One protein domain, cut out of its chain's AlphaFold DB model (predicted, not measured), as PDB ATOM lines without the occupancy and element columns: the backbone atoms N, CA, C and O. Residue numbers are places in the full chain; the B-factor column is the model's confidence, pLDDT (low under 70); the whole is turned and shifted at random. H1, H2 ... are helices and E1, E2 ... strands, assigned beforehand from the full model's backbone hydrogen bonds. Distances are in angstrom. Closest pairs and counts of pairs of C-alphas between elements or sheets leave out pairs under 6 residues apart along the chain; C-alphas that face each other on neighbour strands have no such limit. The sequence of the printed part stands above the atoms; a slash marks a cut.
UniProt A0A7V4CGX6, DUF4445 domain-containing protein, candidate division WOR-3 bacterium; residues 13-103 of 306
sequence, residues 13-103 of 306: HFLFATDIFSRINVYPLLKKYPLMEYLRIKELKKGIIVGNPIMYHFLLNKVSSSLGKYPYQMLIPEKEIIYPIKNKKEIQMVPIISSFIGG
ATOM      1  N   HIS A  13     -40.139  21.106  35.387       91.94
ATOM      2  CA  HIS A  13     -40.694  20.315  34.282       91.94
ATOM      3  C   HIS A  13     -39.688  19.321  33.690       91.94
ATOM      4  O   HIS A  13     -40.105  18.358  33.051       91.94
ATOM      5  N   PHE A  14     -38.388  19.501  33.953       87.75
ATOM      6  CA  PHE A  14     -37.333  18.560  33.576       87.75
ATOM      7  C   PHE A  14     -37.586  17.139  34.104       87.75
ATOM      8  O   PHE A  14     -37.248  16.174  33.430       87.75
ATOM      9  N   LEU A  15     -38.245  17.002  35.263       87.75
ATOM     10  CA  LEU A  15     -38.582  15.699  35.855       87.75
ATOM     11  C   LEU A  15     -39.555  14.867  35.007       87.75
ATOM     12  O   LEU A  15     -39.650  13.660  35.198       87.75
ATOM     13  N   PHE A  16     -40.288  15.505  34.094       89.38
ATOM     14  CA  PHE A  16     -41.289  14.847  33.252       89.38
ATOM     15  C   PHE A  16     -40.823  14.694  31.804       89.38
ATOM     16  O   PHE A  16     -41.252  13.769  31.120       89.38
ATOM     17  N   ALA A  17     -39.991  15.621  31.325       86.81
ATOM     18  CA  ALA A  17     -39.451  15.611  29.974       86.81
ATOM     19  C   ALA A  17     -38.227  16.533  29.858       86.81
ATOM     20  O   ALA A  17     -38.220  17.671  30.347       86.81
ATOM     21  N   THR A  18     -37.204  16.048  29.155       80.81
ATOM     22  CA  THR A  18     -35.896  16.704  29.050       80.81
ATOM     23  C   THR A  18     -35.903  17.871  28.065       80.81
ATOM     24  O   THR A  18     -35.393  18.935  28.399       80.81
ATOM     25  N   ASP A  19     -36.555  17.723  26.909       82.12
ATOM     26  CA  ASP A  19     -36.619  18.739  25.850       82.12
ATOM     27  C   ASP A  19     -38.020  19.358  25.677       82.12
ATOM     28  O   ASP A  19     -39.022  18.888  26.224       82.12
ATOM     29  N   ILE A  20     -38.083  20.437  24.895       84.88
ATOM     30  CA  ILE A  20     -39.301  21.217  24.656       84.88
ATOM     31  C   ILE A  20     -40.417  20.382  24.007       84.88
ATOM     32  O   ILE A  20     -41.566  20.459  24.448       84.88
ATOM     33  N   PHE A  21     -40.106  19.577  22.990       85.56
ATOM     34  CA  PHE A  21     -41.112  18.797  22.266       85.56
ATOM     35  C   PHE A  21     -41.691  17.696  23.150       85.56
ATOM     36  O   PHE A  21     -42.912  17.534  23.229       85.56
ATOM     37  N   SER A  22     -40.831  17.001  23.892       88.56
ATOM     38  CA  SER A  22     -41.256  16.013  24.880       88.56
ATOM     39  C   SER A  22     -42.157  16.643  25.945       88.56
ATOM     40  O   SER A  22     -43.191  16.067  26.282       88.56
ATOM     41  N   ARG A  23     -41.849  17.865  26.413       92.19
ATOM     42  CA  ARG A  23     -42.705  18.601  27.364       92.19
ATOM     43  C   ARG A  23     -44.075  18.943  26.782       92.19
ATOM     44  O   ARG A  23     -45.068  18.839  27.499       92.19
ATOM     45  N   ILE A  24     -44.154  19.330  25.507       92.69
ATOM     46  CA  ILE A  24     -45.439  19.604  24.836       92.69
ATOM     47  C   ILE A  24     -46.309  18.339  24.836       92.69
ATOM     48  O   ILE A  24     -47.492  18.408  25.174       92.69
ATOM     49  N   ASN A  25     -45.720  17.177  24.542       92.62
ATOM     50  CA  ASN A  25     -46.437  15.900  24.504       92.62
ATOM     51  C   ASN A  25     -46.997  15.485  25.875       92.62
ATOM     52  O   ASN A  25     -48.100  14.944  25.950       92.62
ATOM     53  N   VAL A  26     -46.282  15.776  26.967       94.44
ATOM     54  CA  VAL A  26     -46.724  15.462  28.340       94.44
ATOM     55  C   VAL A  26     -47.436  16.629  29.041       94.44
ATOM     56  O   VAL A  26     -47.698  16.575  30.246       94.44
ATOM     57  N   TYR A  27     -47.808  17.685  28.310       95.25
ATOM     58  CA  TYR A  27     -48.444  18.871  28.887       95.25
ATOM     59  C   TYR A  27     -49.702  18.601  29.742       95.25
ATOM     60  O   TYR A  27     -49.847  19.252  30.783       95.25
ATOM     61  N   PRO A  28     -50.596  17.638  29.414       94.12
ATOM     62  CA  PRO A  28     -51.743  17.319  30.269       94.12
ATOM     63  C   PRO A  28     -51.377  16.965  31.717       94.12
ATOM     64  O   PRO A  28     -52.194  17.176  32.618       94.12
ATOM     65  N   LEU A  29     -50.161  16.458  31.945       93.50
ATOM     66  CA  LEU A  29     -49.592  16.229  33.270       93.50
ATOM     67  C   LEU A  29     -48.935  17.502  33.823       93.50
ATOM     68  O   LEU A  29     -49.233  17.897  34.949       93.50
ATOM     69  N   LEU A  30     -48.104  18.179  33.023       93.94
ATOM     70  CA  LEU A  30     -47.369  19.382  33.444       93.94
ATOM     71  C   LEU A  30     -48.269  20.542  33.877       93.94
ATOM     72  O   LEU A  30     -47.905  21.276  34.792       93.94
ATOM     73  N   LYS A  31     -49.463  20.690  33.290       94.44
ATOM     74  CA  LYS A  31     -50.420  21.745  33.676       94.44
ATOM     75  C   LYS A  31     -50.895  21.649  35.133       94.44
ATOM     76  O   LYS A  31     -51.430  22.622  35.654       94.44
ATOM     77  N   LYS A  32     -50.720  20.487  35.784       93.75
ATOM     78  CA  LYS A  32     -50.986  20.288  37.223       93.75
ATOM     79  C   LYS A  32     -49.890  20.885  38.115       93.75
ATOM     80  O   LYS A  32     -50.115  21.054  39.306       93.75
ATOM     81  N   TYR A  33     -48.732  21.210  37.541       93.50
ATOM     82  CA  TYR A  33     -47.567  21.788  38.211       93.50
ATOM     83  C   TYR A  33     -47.151  23.088  37.496       93.50
ATOM     84  O   TYR A  33     -46.125  23.130  36.807       93.50
ATOM     85  N   PRO A  34     -47.963  24.157  37.585       94.25
ATOM     86  CA  PRO A  34     -47.733  25.382  36.827       94.25
ATOM     87  C   PRO A  34     -46.446  26.093  37.271       94.25
ATOM     88  O   PRO A  34     -46.240  26.374  38.455       94.25
ATOM     89  N   LEU A  35     -45.600  26.470  36.303       94.62
ATOM     90  CA  LEU A  35     -44.335  27.170  36.582       94.62
ATOM     91  C   LEU A  35     -44.552  28.473  37.354       94.62
ATOM     92  O   LEU A  35     -43.744  28.820  38.207       94.62
ATOM     93  N   MET A  36     -45.649  29.185  37.090       93.88
ATOM     94  CA  MET A  36     -45.944  30.456  37.752       93.88
ATOM     95  C   MET A  36     -46.066  30.327  39.281       93.88
ATOM     96  O   MET A  36     -45.685  31.256  39.997       93.88
ATOM     97  N   GLU A  37     -46.576  29.195  39.775       93.31
ATOM     98  CA  GLU A  37     -46.711  28.916  41.210       93.31
ATOM     99  C   GLU A  37     -45.384  28.468  41.812       93.31
ATOM    100  O   GLU A  37     -44.951  29.035  42.812       93.31
ATOM    101  N   TYR A  38     -44.692  27.535  41.151       92.25
ATOM    102  CA  TYR A  38     -43.370  27.072  41.580       92.25
ATOM    103  C   TYR A  38     -42.365  28.227  41.704       92.25
ATOM    104  O   TYR A  38     -41.629  28.337  42.682       92.25
ATOM    105  N   LEU A  39     -42.372  29.134  40.725       92.62
ATOM    106  CA  LEU A  39     -41.515  30.319  40.688       92.62
ATOM    107  C   LEU A  39     -42.005  31.456  41.594       92.62
ATOM    108  O   LEU A  39     -41.339  32.488  41.684       92.62
ATOM    109  N   ARG A  40     -43.170  31.302  42.240       93.44
ATOM    110  CA  ARG A  40     -43.789  32.293  43.135       93.44
ATOM    111  C   ARG A  40     -43.898  33.683  42.494       93.44
ATOM    112  O   ARG A  40     -43.818  34.703  43.175       93.44
ATOM    113  N   ILE A  41     -44.130  33.744  41.175       93.19
ATOM    114  CA  ILE A  41     -44.149  35.001  40.397       93.19
ATOM    115  C   ILE A  41     -45.186  35.981  40.956       93.19
ATOM    116  O   ILE A  41     -44.946  37.186  41.005       93.19
ATOM    117  N   LYS A  42     -46.325  35.468  41.439       91.75
ATOM    118  CA  LYS A  42     -47.406  36.277  42.025       91.75
ATOM    119  C   LYS A  42     -46.951  37.095  43.239       91.75
ATOM    120  O   LYS A  42     -47.493  38.178  43.472       91.75
ATOM    121  N   GLU A  43     -45.938  36.629  43.964       93.75
ATOM    122  CA  GLU A  43     -45.414  37.282  45.166       93.75
ATOM    123  C   GLU A  43     -44.429  38.421  44.865       93.75
ATOM    124  O   GLU A  43     -44.181  39.269  45.722       93.75
ATOM    125  N   LEU A  44     -43.886  38.491  43.645       93.12
ATOM    126  CA  LEU A  44     -42.934  39.535  43.260       93.12
ATOM    127  C   LEU A  44     -43.610  40.906  43.248       93.12
ATOM    128  O   LEU A  44     -44.724  41.031  42.761       93.12
ATOM    129  N   LYS A  45     -42.955  41.965  43.732       93.25
ATOM    130  CA  LYS A  45     -43.502  43.334  43.620       93.25
ATOM    131  C   LYS A  45     -43.412  43.870  42.187       93.25
ATOM    132  O   LYS A  45     -44.381  44.425  41.687       93.25
ATOM    133  N   LYS A  46     -42.264  43.641  41.546       94.81
ATOM    134  CA  LYS A  46     -41.920  44.005  40.167       94.81
ATOM    135  C   LYS A  46     -41.069  42.884  39.572       94.81
ATOM    136  O   LYS A  46     -40.332  42.237  40.320       94.81
ATOM    137  N   GLY A  47     -41.148  42.645  38.268       95.31
ATOM    138  CA  GLY A  47     -40.345  41.611  37.618       95.31
ATOM    139  C   GLY A  47     -40.299  41.739  36.101       95.31
ATOM    140  O   GLY A  47     -41.285  42.108  35.476       95.31
ATOM    141  N   ILE A  48     -39.152  41.391  35.521       97.38
ATOM    142  CA  ILE A  48     -38.995  41.192  34.080       97.38
ATOM    143  C   ILE A  48     -38.715  39.715  33.848       97.38
ATOM    144  O   ILE A  48     -37.841  39.136  34.493       97.38
ATOM    145  N   ILE A  49     -39.475  39.121  32.940       97.44
ATOM    146  CA  ILE A  49     -39.347  37.729  32.531       97.44
ATOM    147  C   ILE A  49     -38.854  37.722  31.085       97.44
ATOM    148  O   ILE A  49     -39.393  38.434  30.240       97.44
ATOM    149  N   VAL A  50     -37.818  36.929  30.830       96.50
ATOM    150  CA  VAL A  50     -37.228  36.692  29.509       96.50
ATOM    151  C   VAL A  50     -37.131  35.193  29.277       96.50
ATOM    152  O   VAL A  50     -37.006  34.425  30.235       96.50
ATOM    153  N   GLY A  51     -37.217  34.777  28.022       93.94
ATOM    154  CA  GLY A  51     -37.099  33.382  27.626       93.94
ATOM    155  C   GLY A  51     -37.687  33.133  26.246       93.94
ATOM    156  O   GLY A  51     -38.392  33.984  25.690       93.94
ATOM    157  N   ASN A  52     -37.407  31.941  25.730       92.31
ATOM    158  CA  ASN A  52     -37.905  31.525  24.435       92.31
ATOM    159  C   ASN A  52     -39.445  31.436  24.422       92.31
ATOM    160  O   ASN A  52     -40.084  31.289  25.479       92.31
ATOM    161  N   PRO A  53     -40.068  31.486  23.231       94.44
ATOM    162  CA  PRO A  53     -41.520  31.548  23.106       94.44
ATOM    163  C   PRO A  53     -42.217  30.369  23.782       94.44
ATOM    164  O   PRO A  53     -43.251  30.536  24.428       94.44
ATOM    165  N   ILE A  54     -41.648  29.167  23.705       93.44
ATOM    166  CA  ILE A  54     -42.276  27.977  24.276       93.44
ATOM    167  C   ILE A  54     -42.279  28.022  25.808       93.44
ATOM    168  O   ILE A  54     -43.287  27.699  26.440       93.44
ATOM    169  N   MET A  55     -41.202  28.506  26.425       93.81
ATOM    170  CA  MET A  55     -41.150  28.694  27.874       93.81
ATOM    171  C   MET A  55     -42.177  29.716  28.373       93.81
ATOM    172  O   MET A  55     -42.740  29.533  29.456       93.81
ATOM    173  N   TYR A  56     -42.502  30.736  27.575       96.56
ATOM    174  CA  TYR A  56     -43.609  31.646  27.879       96.56
ATOM    175  C   TYR A  56     -44.967  30.940  27.862       96.56
ATOM    176  O   TYR A  56     -45.773  31.146  28.769       96.56
ATOM    177  N   HIS A  57     -45.212  30.070  26.879       96.69
ATOM    178  CA  HIS A  57     -46.440  29.273  26.809       96.69
ATOM    179  C   HIS A  57     -46.595  28.366  28.041       96.69
ATOM    180  O   HIS A  57     -47.673  28.333  28.642       96.69
ATOM    181  N   PHE A  58     -45.519  27.698  28.478       95.69
ATOM    182  CA  PHE A  58     -45.523  26.903  29.714       95.69
ATOM    183  C   PHE A  58     -45.767  27.757  30.961       95.69
ATOM    184  O   PHE A  58     -46.554  27.366  31.825       95.69
ATOM    185  N   LEU A  59     -45.134  28.929  31.063       96.25
ATOM    186  CA  LEU A  59     -45.330  29.835  32.197       96.25
ATOM    187  C   LEU A  59     -46.783  30.313  32.306       96.25
ATOM    188  O   LEU A  59     -47.320  30.400  33.410       96.25
ATOM    189  N   LEU A  60     -47.412  30.607  31.167       96.25
ATOM    190  CA  LEU A  60     -48.783  31.112  31.072       96.25
ATOM    191  C   LEU A  60     -49.843  30.003  31.056       96.25
ATOM    192  O   LEU A  60     -51.031  30.313  30.980       96.25
ATOM    193  N   ASN A  61     -49.433  28.731  31.122       95.50
ATOM    194  CA  ASN A  61     -50.313  27.567  31.006       95.50
ATOM    195  C   ASN A  61     -51.171  27.597  29.720       95.50
ATOM    196  O   ASN A  61     -52.359  27.267  29.719       95.50
ATOM    197  N   LYS A  62     -50.555  28.028  28.614       95.62
ATOM    198  CA  LYS A  62     -51.145  28.112  27.273       95.62
ATOM    199  C   LYS A  62     -50.364  27.209  26.324       95.62
ATOM    200  O   LYS A  62     -49.642  27.703  25.477       95.62
ATOM    201  N   VAL A  63     -50.456  25.894  26.476       95.94
ATOM    202  CA  VAL A  63     -49.709  24.938  25.638       95.94
ATOM    203  C   VAL A  63     -50.678  24.051  24.862       95.94
ATOM    204  O   VAL A  63     -51.686  23.590  25.401       95.94
ATOM    205  N   SER A  64     -50.358  23.799  23.596       93.31
ATOM    206  CA  SER A  64     -51.065  22.873  22.707       93.31
ATOM    207  C   SER A  64     -50.065  22.142  21.807       93.31
ATOM    208  O   SER A  64     -48.904  22.535  21.686       93.31
ATOM    209  N   SER A  65     -50.533  21.101  21.113       91.94
ATOM    210  CA  SER A  65     -49.719  20.378  20.131       91.94
ATOM    211  C   SER A  65     -49.305  21.225  18.924       91.94
ATOM    212  O   SER A  65     -48.391  20.820  18.211       91.94
ATOM    213  N   SER A  66     -49.957  22.369  18.667       93.12
ATOM    214  CA  SER A  66     -49.602  23.245  17.540       93.12
ATOM    215  C   SER A  66     -48.223  23.874  17.708       93.12
ATOM    216  O   SER A  66     -47.568  24.155  16.716       93.12
ATOM    217  N   LEU A  67     -47.738  24.017  18.943       91.44
ATOM    218  CA  LEU A  67     -46.401  24.538  19.231       91.44
ATOM    219  C   LEU A  67     -45.277  23.595  18.783       91.44
ATOM    220  O   LEU A  67     -44.163  24.041  18.538       91.44
ATOM    221  N   GLY A  68     -45.557  22.291  18.694       88.06
ATOM    222  CA  GLY A  68     -44.582  21.266  18.311       88.06
ATOM    223  C   GLY A  68     -44.748  20.752  16.882       88.06
ATOM    224  O   GLY A  68     -44.053  19.817  16.496       88.06
ATOM    225  N   LYS A  69     -45.694  21.302  16.112       89.00
ATOM    226  CA  LYS A  69     -46.030  20.832  14.763       89.00
ATOM    227  C   LYS A  69     -46.079  22.004  13.804       89.00
ATOM    228  O   LYS A  69     -46.780  22.970  14.075       89.00
ATOM    229  N   TYR A  70     -45.397  21.879  12.669       87.00
ATOM    230  CA  TYR A  70     -45.491  22.838  11.569       87.00
ATOM    231  C   TYR A  70     -46.970  23.142  11.235       87.00
ATOM    232  O   TYR A  70     -47.748  22.189  11.114       87.00
ATOM    233  N   PRO A  71     -47.396  24.419  11.127       89.75
ATOM    234  CA  PRO A  71     -46.597  25.652  11.028       89.75
ATOM    235  C   PRO A  71     -46.253  26.344  12.368       89.75
ATOM    236  O   PRO A  71     -46.048  27.551  12.406       89.75
ATOM    237  N   TYR A  72     -46.179  25.603  13.477       90.56
ATOM    238  CA  TYR A  72     -45.740  26.079  14.800       90.56
ATOM    239  C   TYR A  72     -46.595  27.222  15.369       90.56
ATOM    240  O   TYR A  72     -46.087  28.201  15.918       90.56
ATOM    241  N   GLN A  73     -47.917  27.103  15.227       92.50
ATOM    242  CA  GLN A  73     -48.863  28.154  15.601       92.50
ATOM    243  C   GLN A  73     -48.854  28.431  17.112       92.50
ATOM    244  O   GLN A  73     -49.096  27.528  17.924       92.50
ATOM    245  N   MET A  74     -48.647  29.702  17.467       94.38
ATOM    246  CA  MET A  74     -48.606  30.190  18.846       94.38
ATOM    247  C   MET A  74     -49.980  30.541  19.422       94.38
ATOM    248  O   MET A  74     -50.936  30.815  18.702       94.38
ATOM    249  N   LEU A  75     -50.058  30.547  20.756       95.06
ATOM    250  CA  LEU A  75     -51.250  30.889  21.548       95.06
ATOM    251  C   LEU A  75     -51.081  32.190  22.357       95.06
ATOM    252  O   LEU A  75     -51.930  32.542  23.188       95.06
ATOM    253  N   ILE A  76     -49.957  32.877  22.163       95.50
ATOM    254  CA  ILE A  76     -49.630  34.175  22.755       95.50
ATOM    255  C   ILE A  76     -49.254  35.149  21.635       95.50
ATOM    256  O   ILE A  76     -48.772  34.693  20.597       95.50
ATOM    257  N   PRO A  77     -49.492  36.459  21.816       95.69
ATOM    258  CA  PRO A  77     -49.214  37.433  20.772       95.69
ATOM    259  C   PRO A  77     -47.708  37.605  20.541       95.69
ATOM    260  O   PRO A  77     -46.905  37.564  21.478       95.69
ATOM    261  N   GLU A  78     -47.353  37.832  19.281       95.50
ATOM    262  CA  GLU A  78     -46.027  38.288  18.862       95.50
ATOM    263  C   GLU A  78     -45.919  39.801  19.006       95.50
ATOM    264  O   GLU A  78     -46.914  40.505  18.867       95.50
ATOM    265  N   LYS A  79     -44.703  40.309  19.237       95.81
ATOM    266  CA  LYS A  79     -44.395  41.750  19.205       95.81
ATOM    267  C   LYS A  79     -45.266  42.583  20.157       95.81
ATOM    268  O   LYS A  79     -45.498  43.765  19.937       95.81
ATOM    269  N   GLU A  80     -45.689  41.975  21.262       96.50
ATOM    270  CA  GLU A  80     -46.492  42.606  22.306       96.50
ATOM    271  C   GLU A  80     -45.886  42.368  23.694       96.50
ATOM    272  O   GLU A  80     -45.304  41.318  23.977       96.50
ATOM    273  N   ILE A  81     -46.053  43.341  24.597       94.81
ATOM    274  CA  ILE A  81     -45.691  43.164  26.008       94.81
ATOM    275  C   ILE A  81     -46.756  42.289  26.661       94.81
ATOM    276  O   ILE A  81     -47.916  42.690  26.787       94.81
ATOM    277  N   ILE A  82     -46.347  41.120  27.146       94.94
ATOM    278  CA  ILE A  82     -47.248  40.206  27.840       94.94
ATOM    279  C   ILE A  82     -47.173  40.456  29.346       94.94
ATOM    280  O   ILE A  82     -46.100  40.494  29.951       94.94
ATOM    281  N   TYR A  83     -48.342  40.581  29.969       95.62
ATOM    282  CA  TYR A  83     -48.482  40.662  31.417       95.62
ATOM    283  C   TYR A  83     -48.925  39.293  31.940       95.62
ATOM    284  O   TYR A  83     -50.091  38.931  31.762       95.62
ATOM    285  N   PRO A  84     -48.042  38.517  32.597       94.38
ATOM    286  CA  PRO A  84     -48.384  37.178  33.080       94.38
ATOM    287  C   PRO A  84     -49.500  37.194  34.127       94.38
ATOM    288  O   PRO A  84     -50.166  36.186  34.346       94.38
ATOM    289  N   ILE A  85     -49.725  38.341  34.772       93.94
ATOM    290  CA  ILE A  85     -50.788  38.549  35.748       93.94
ATOM    291  C   ILE A  85     -51.570  39.797  35.328       93.94
ATOM    292  O   ILE A  85     -51.069  40.915  35.446       93.94
ATOM    293  N   LYS A  86     -52.818  39.612  34.870       86.56
ATOM    294  CA  LYS A  86     -53.667  40.667  34.273       86.56
ATOM    295  C   LYS A  86     -53.763  41.945  35.123       86.56
ATOM    296  O   LYS A  86     -53.717  43.045  34.585       86.56
ATOM    297  N   ASN A  87     -53.834  41.794  36.447       88.00
ATOM    298  CA  ASN A  87     -53.999  42.906  37.390       88.00
ATOM    299  C   ASN A  87     -52.669  43.412  37.990       88.00
ATOM    300  O   ASN A  87     -52.687  44.152  38.968       88.00
ATOM    301  N   LYS A  88     -51.508  43.004  37.452       89.75
ATOM    302  CA  LYS A  88     -50.188  43.341  38.009       89.75
ATOM    303  C   LYS A  88     -49.178  43.679  36.909       89.75
ATOM    304  O   LYS A  88     -48.293  42.890  36.591       89.75
ATOM    305  N   LYS A  89     -49.309  44.890  36.354       89.56
ATOM    306  CA  LYS A  89     -48.498  45.388  35.224       89.56
ATOM    307  C   LYS A  89     -47.011  45.613  35.530       89.56
ATOM    308  O   LYS A  89     -46.228  45.790  34.602       89.56
ATOM    309  N   GLU A  90     -46.630  45.583  36.806       93.19
ATOM    310  CA  GLU A  90     -45.234  45.642  37.269       93.19
ATOM    311  C   GLU A  90     -44.450  44.352  36.990       93.19
ATOM    312  O   GLU A  90     -43.227  44.317  37.133       93.19
ATOM    313  N   ILE A  91     -45.141  43.272  36.618       96.38
ATOM    314  CA  ILE A  91     -44.515  42.040  36.152       96.38
ATOM    315  C   ILE A  91     -44.783  41.939  34.658       96.38
ATOM    316  O   ILE A  91     -45.938  41.901  34.234       96.38
ATOM    317  N   GLN A  92     -43.715  41.919  33.871       96.94
ATOM    318  CA  GLN A  92     -43.776  41.997  32.417       96.94
ATOM    319  C   GLN A  92     -42.900  40.918  31.794       96.94
ATOM    320  O   GLN A  92     -41.857  40.553  32.337       96.94
ATOM    321  N   MET A  93     -43.325  40.424  30.641       97.88
ATOM    322  CA  MET A  93     -42.545  39.539  29.789       97.88
ATOM    323  C   MET A  93     -42.057  40.346  28.588       97.88
ATOM    324  O   MET A  93     -42.845  41.063  27.968       97.88
ATOM    325  N   VAL A  94     -40.763  40.249  28.279       98.12
ATOM    326  CA  VAL A  94     -40.178  40.900  27.095       98.12
ATOM    327  C   VAL A  94     -40.828  40.310  25.839       98.12
ATOM    328  O   VAL A  94     -40.982  39.087  25.806       98.12
ATOM    329  N   PRO A  95     -41.224  41.124  24.839       97.94
ATOM    330  CA  PRO A  95     -41.921  40.647  23.645       97.94
ATOM    331  C   PRO A  95     -41.144  39.549  22.919       97.94
ATOM    332  O   PRO A  95     -39.917  39.590  22.845       97.94
ATOM    333  N   ILE A  96     -41.877  38.587  22.365       97.00
ATOM    334  CA  ILE A  96     -41.337  37.586  21.438       97.00
ATOM    335  C   ILE A  96     -41.416  38.113  20.003       97.00
ATOM    336  O   ILE A  96     -42.246  38.975  19.706       97.00
ATOM    337  N   ILE A  97     -40.579  37.588  19.112       96.56
ATOM    338  CA  ILE A  97     -40.527  38.010  17.706       96.56
ATOM    339  C   ILE A  97     -41.272  37.023  16.806       96.56
ATOM    340  O   ILE A  97     -41.979  37.452  15.904       96.56
ATOM    341  N   SER A  98     -41.107  35.721  17.054       94.44
ATOM    342  CA  SER A  98     -41.738  34.632  16.298       94.44
ATOM    343  C   SER A  98     -41.828  33.362  17.154       94.44
ATOM    344  O   SER A  98     -41.471  33.383  18.332       94.44
ATOM    345  N   SER A  99     -42.262  32.238  16.575       91.12
ATOM    346  CA  SER A  99     -42.332  30.926  17.246       91.12
ATOM    347  C   SER A  99     -40.986  30.380  17.732       91.12
ATOM    348  O   SER A  99     -40.963  29.569  18.661       91.12
ATOM    349  N   PHE A 100     -39.875  30.859  17.167       89.50
ATOM    350  CA  PHE A 100     -38.523  30.401  17.503       89.50
ATOM    351  C   PHE A 100     -37.632  31.476  18.125       89.50
ATOM    352  O   PHE A 100     -36.608  31.135  18.702       89.50
ATOM    353  N   ILE A 101     -38.003  32.757  18.035       95.56
ATOM    354  CA  ILE A 101     -37.190  33.868  18.545       95.56
ATOM    355  C   ILE A 101     -37.945  34.584  19.663       95.56
ATOM    356  O   ILE A 101     -38.980  35.219  19.433       95.56
ATOM    357  N   GLY A 102     -37.433  34.453  20.888       95.88
ATOM    358  CA  GLY A 102     -38.110  34.873  22.111       95.88
ATOM    359  C   GLY A 102     -37.645  36.195  22.708       95.88
ATOM    360  O   GLY A 102     -36.873  36.960  22.126       95.88
ATOM    361  N   GLY A 103     -38.152  36.457  23.915       97.31
ATOM    362  CA  GLY A 103     -37.810  37.650  24.686       97.31
ATOM    363  C   GLY A 103     -36.411  37.586  25.305       97.31
ATOM    364  O   GLY A 103     -35.852  38.621  25.660       97.31
TER     365      GLY A 103
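What this domain is: This is residues 13 to 103 of the 306 residues of the protein "DUF4445 domain-containing protein" of candidate division WOR-3 bacterium (UniProt A0A7V4CGX6). Amid little regular structure, H4 lies in the middle, strands E1 and E2 toward one end, H1, H2 and H5 toward the other. Five named helices and two strands, H1 H2 H3 E1 H4 H5 E2, mostly helix, hold 31 of 91 printed residues. It is compact, radius of gyration of the C-alphas 12.9 A, spans 34 by 28 by 18 A.

How they stand to each other: E1, residues 47 to 49, and E2, 91 to 93, are parallel, N 49 and O 92 within hydrogen-bond range at 2.8 A. Between them, H4, residues 53 to 59, and H5, 65 to 68, complete a strand-helix-strand unit. H1, residues 20 to 25, touches H5, closest C-alphas Phe 21 and Gly 68, 5.8 A. H1 and H4 have every O i to N i+4 pair within range.

Where its parts are: H2 is residues 27 to 30, H3 35 to 38. H1 begins at C-alpha 20 (-39.301, 21.217, 24.656); H4, 10.0 A long, ends at C-alpha 59 (-45.330, 29.835, 32.197).

The domain as a whole: The printed part has no cut and no residue under pLDDT 70. The H5 to E2 link is long.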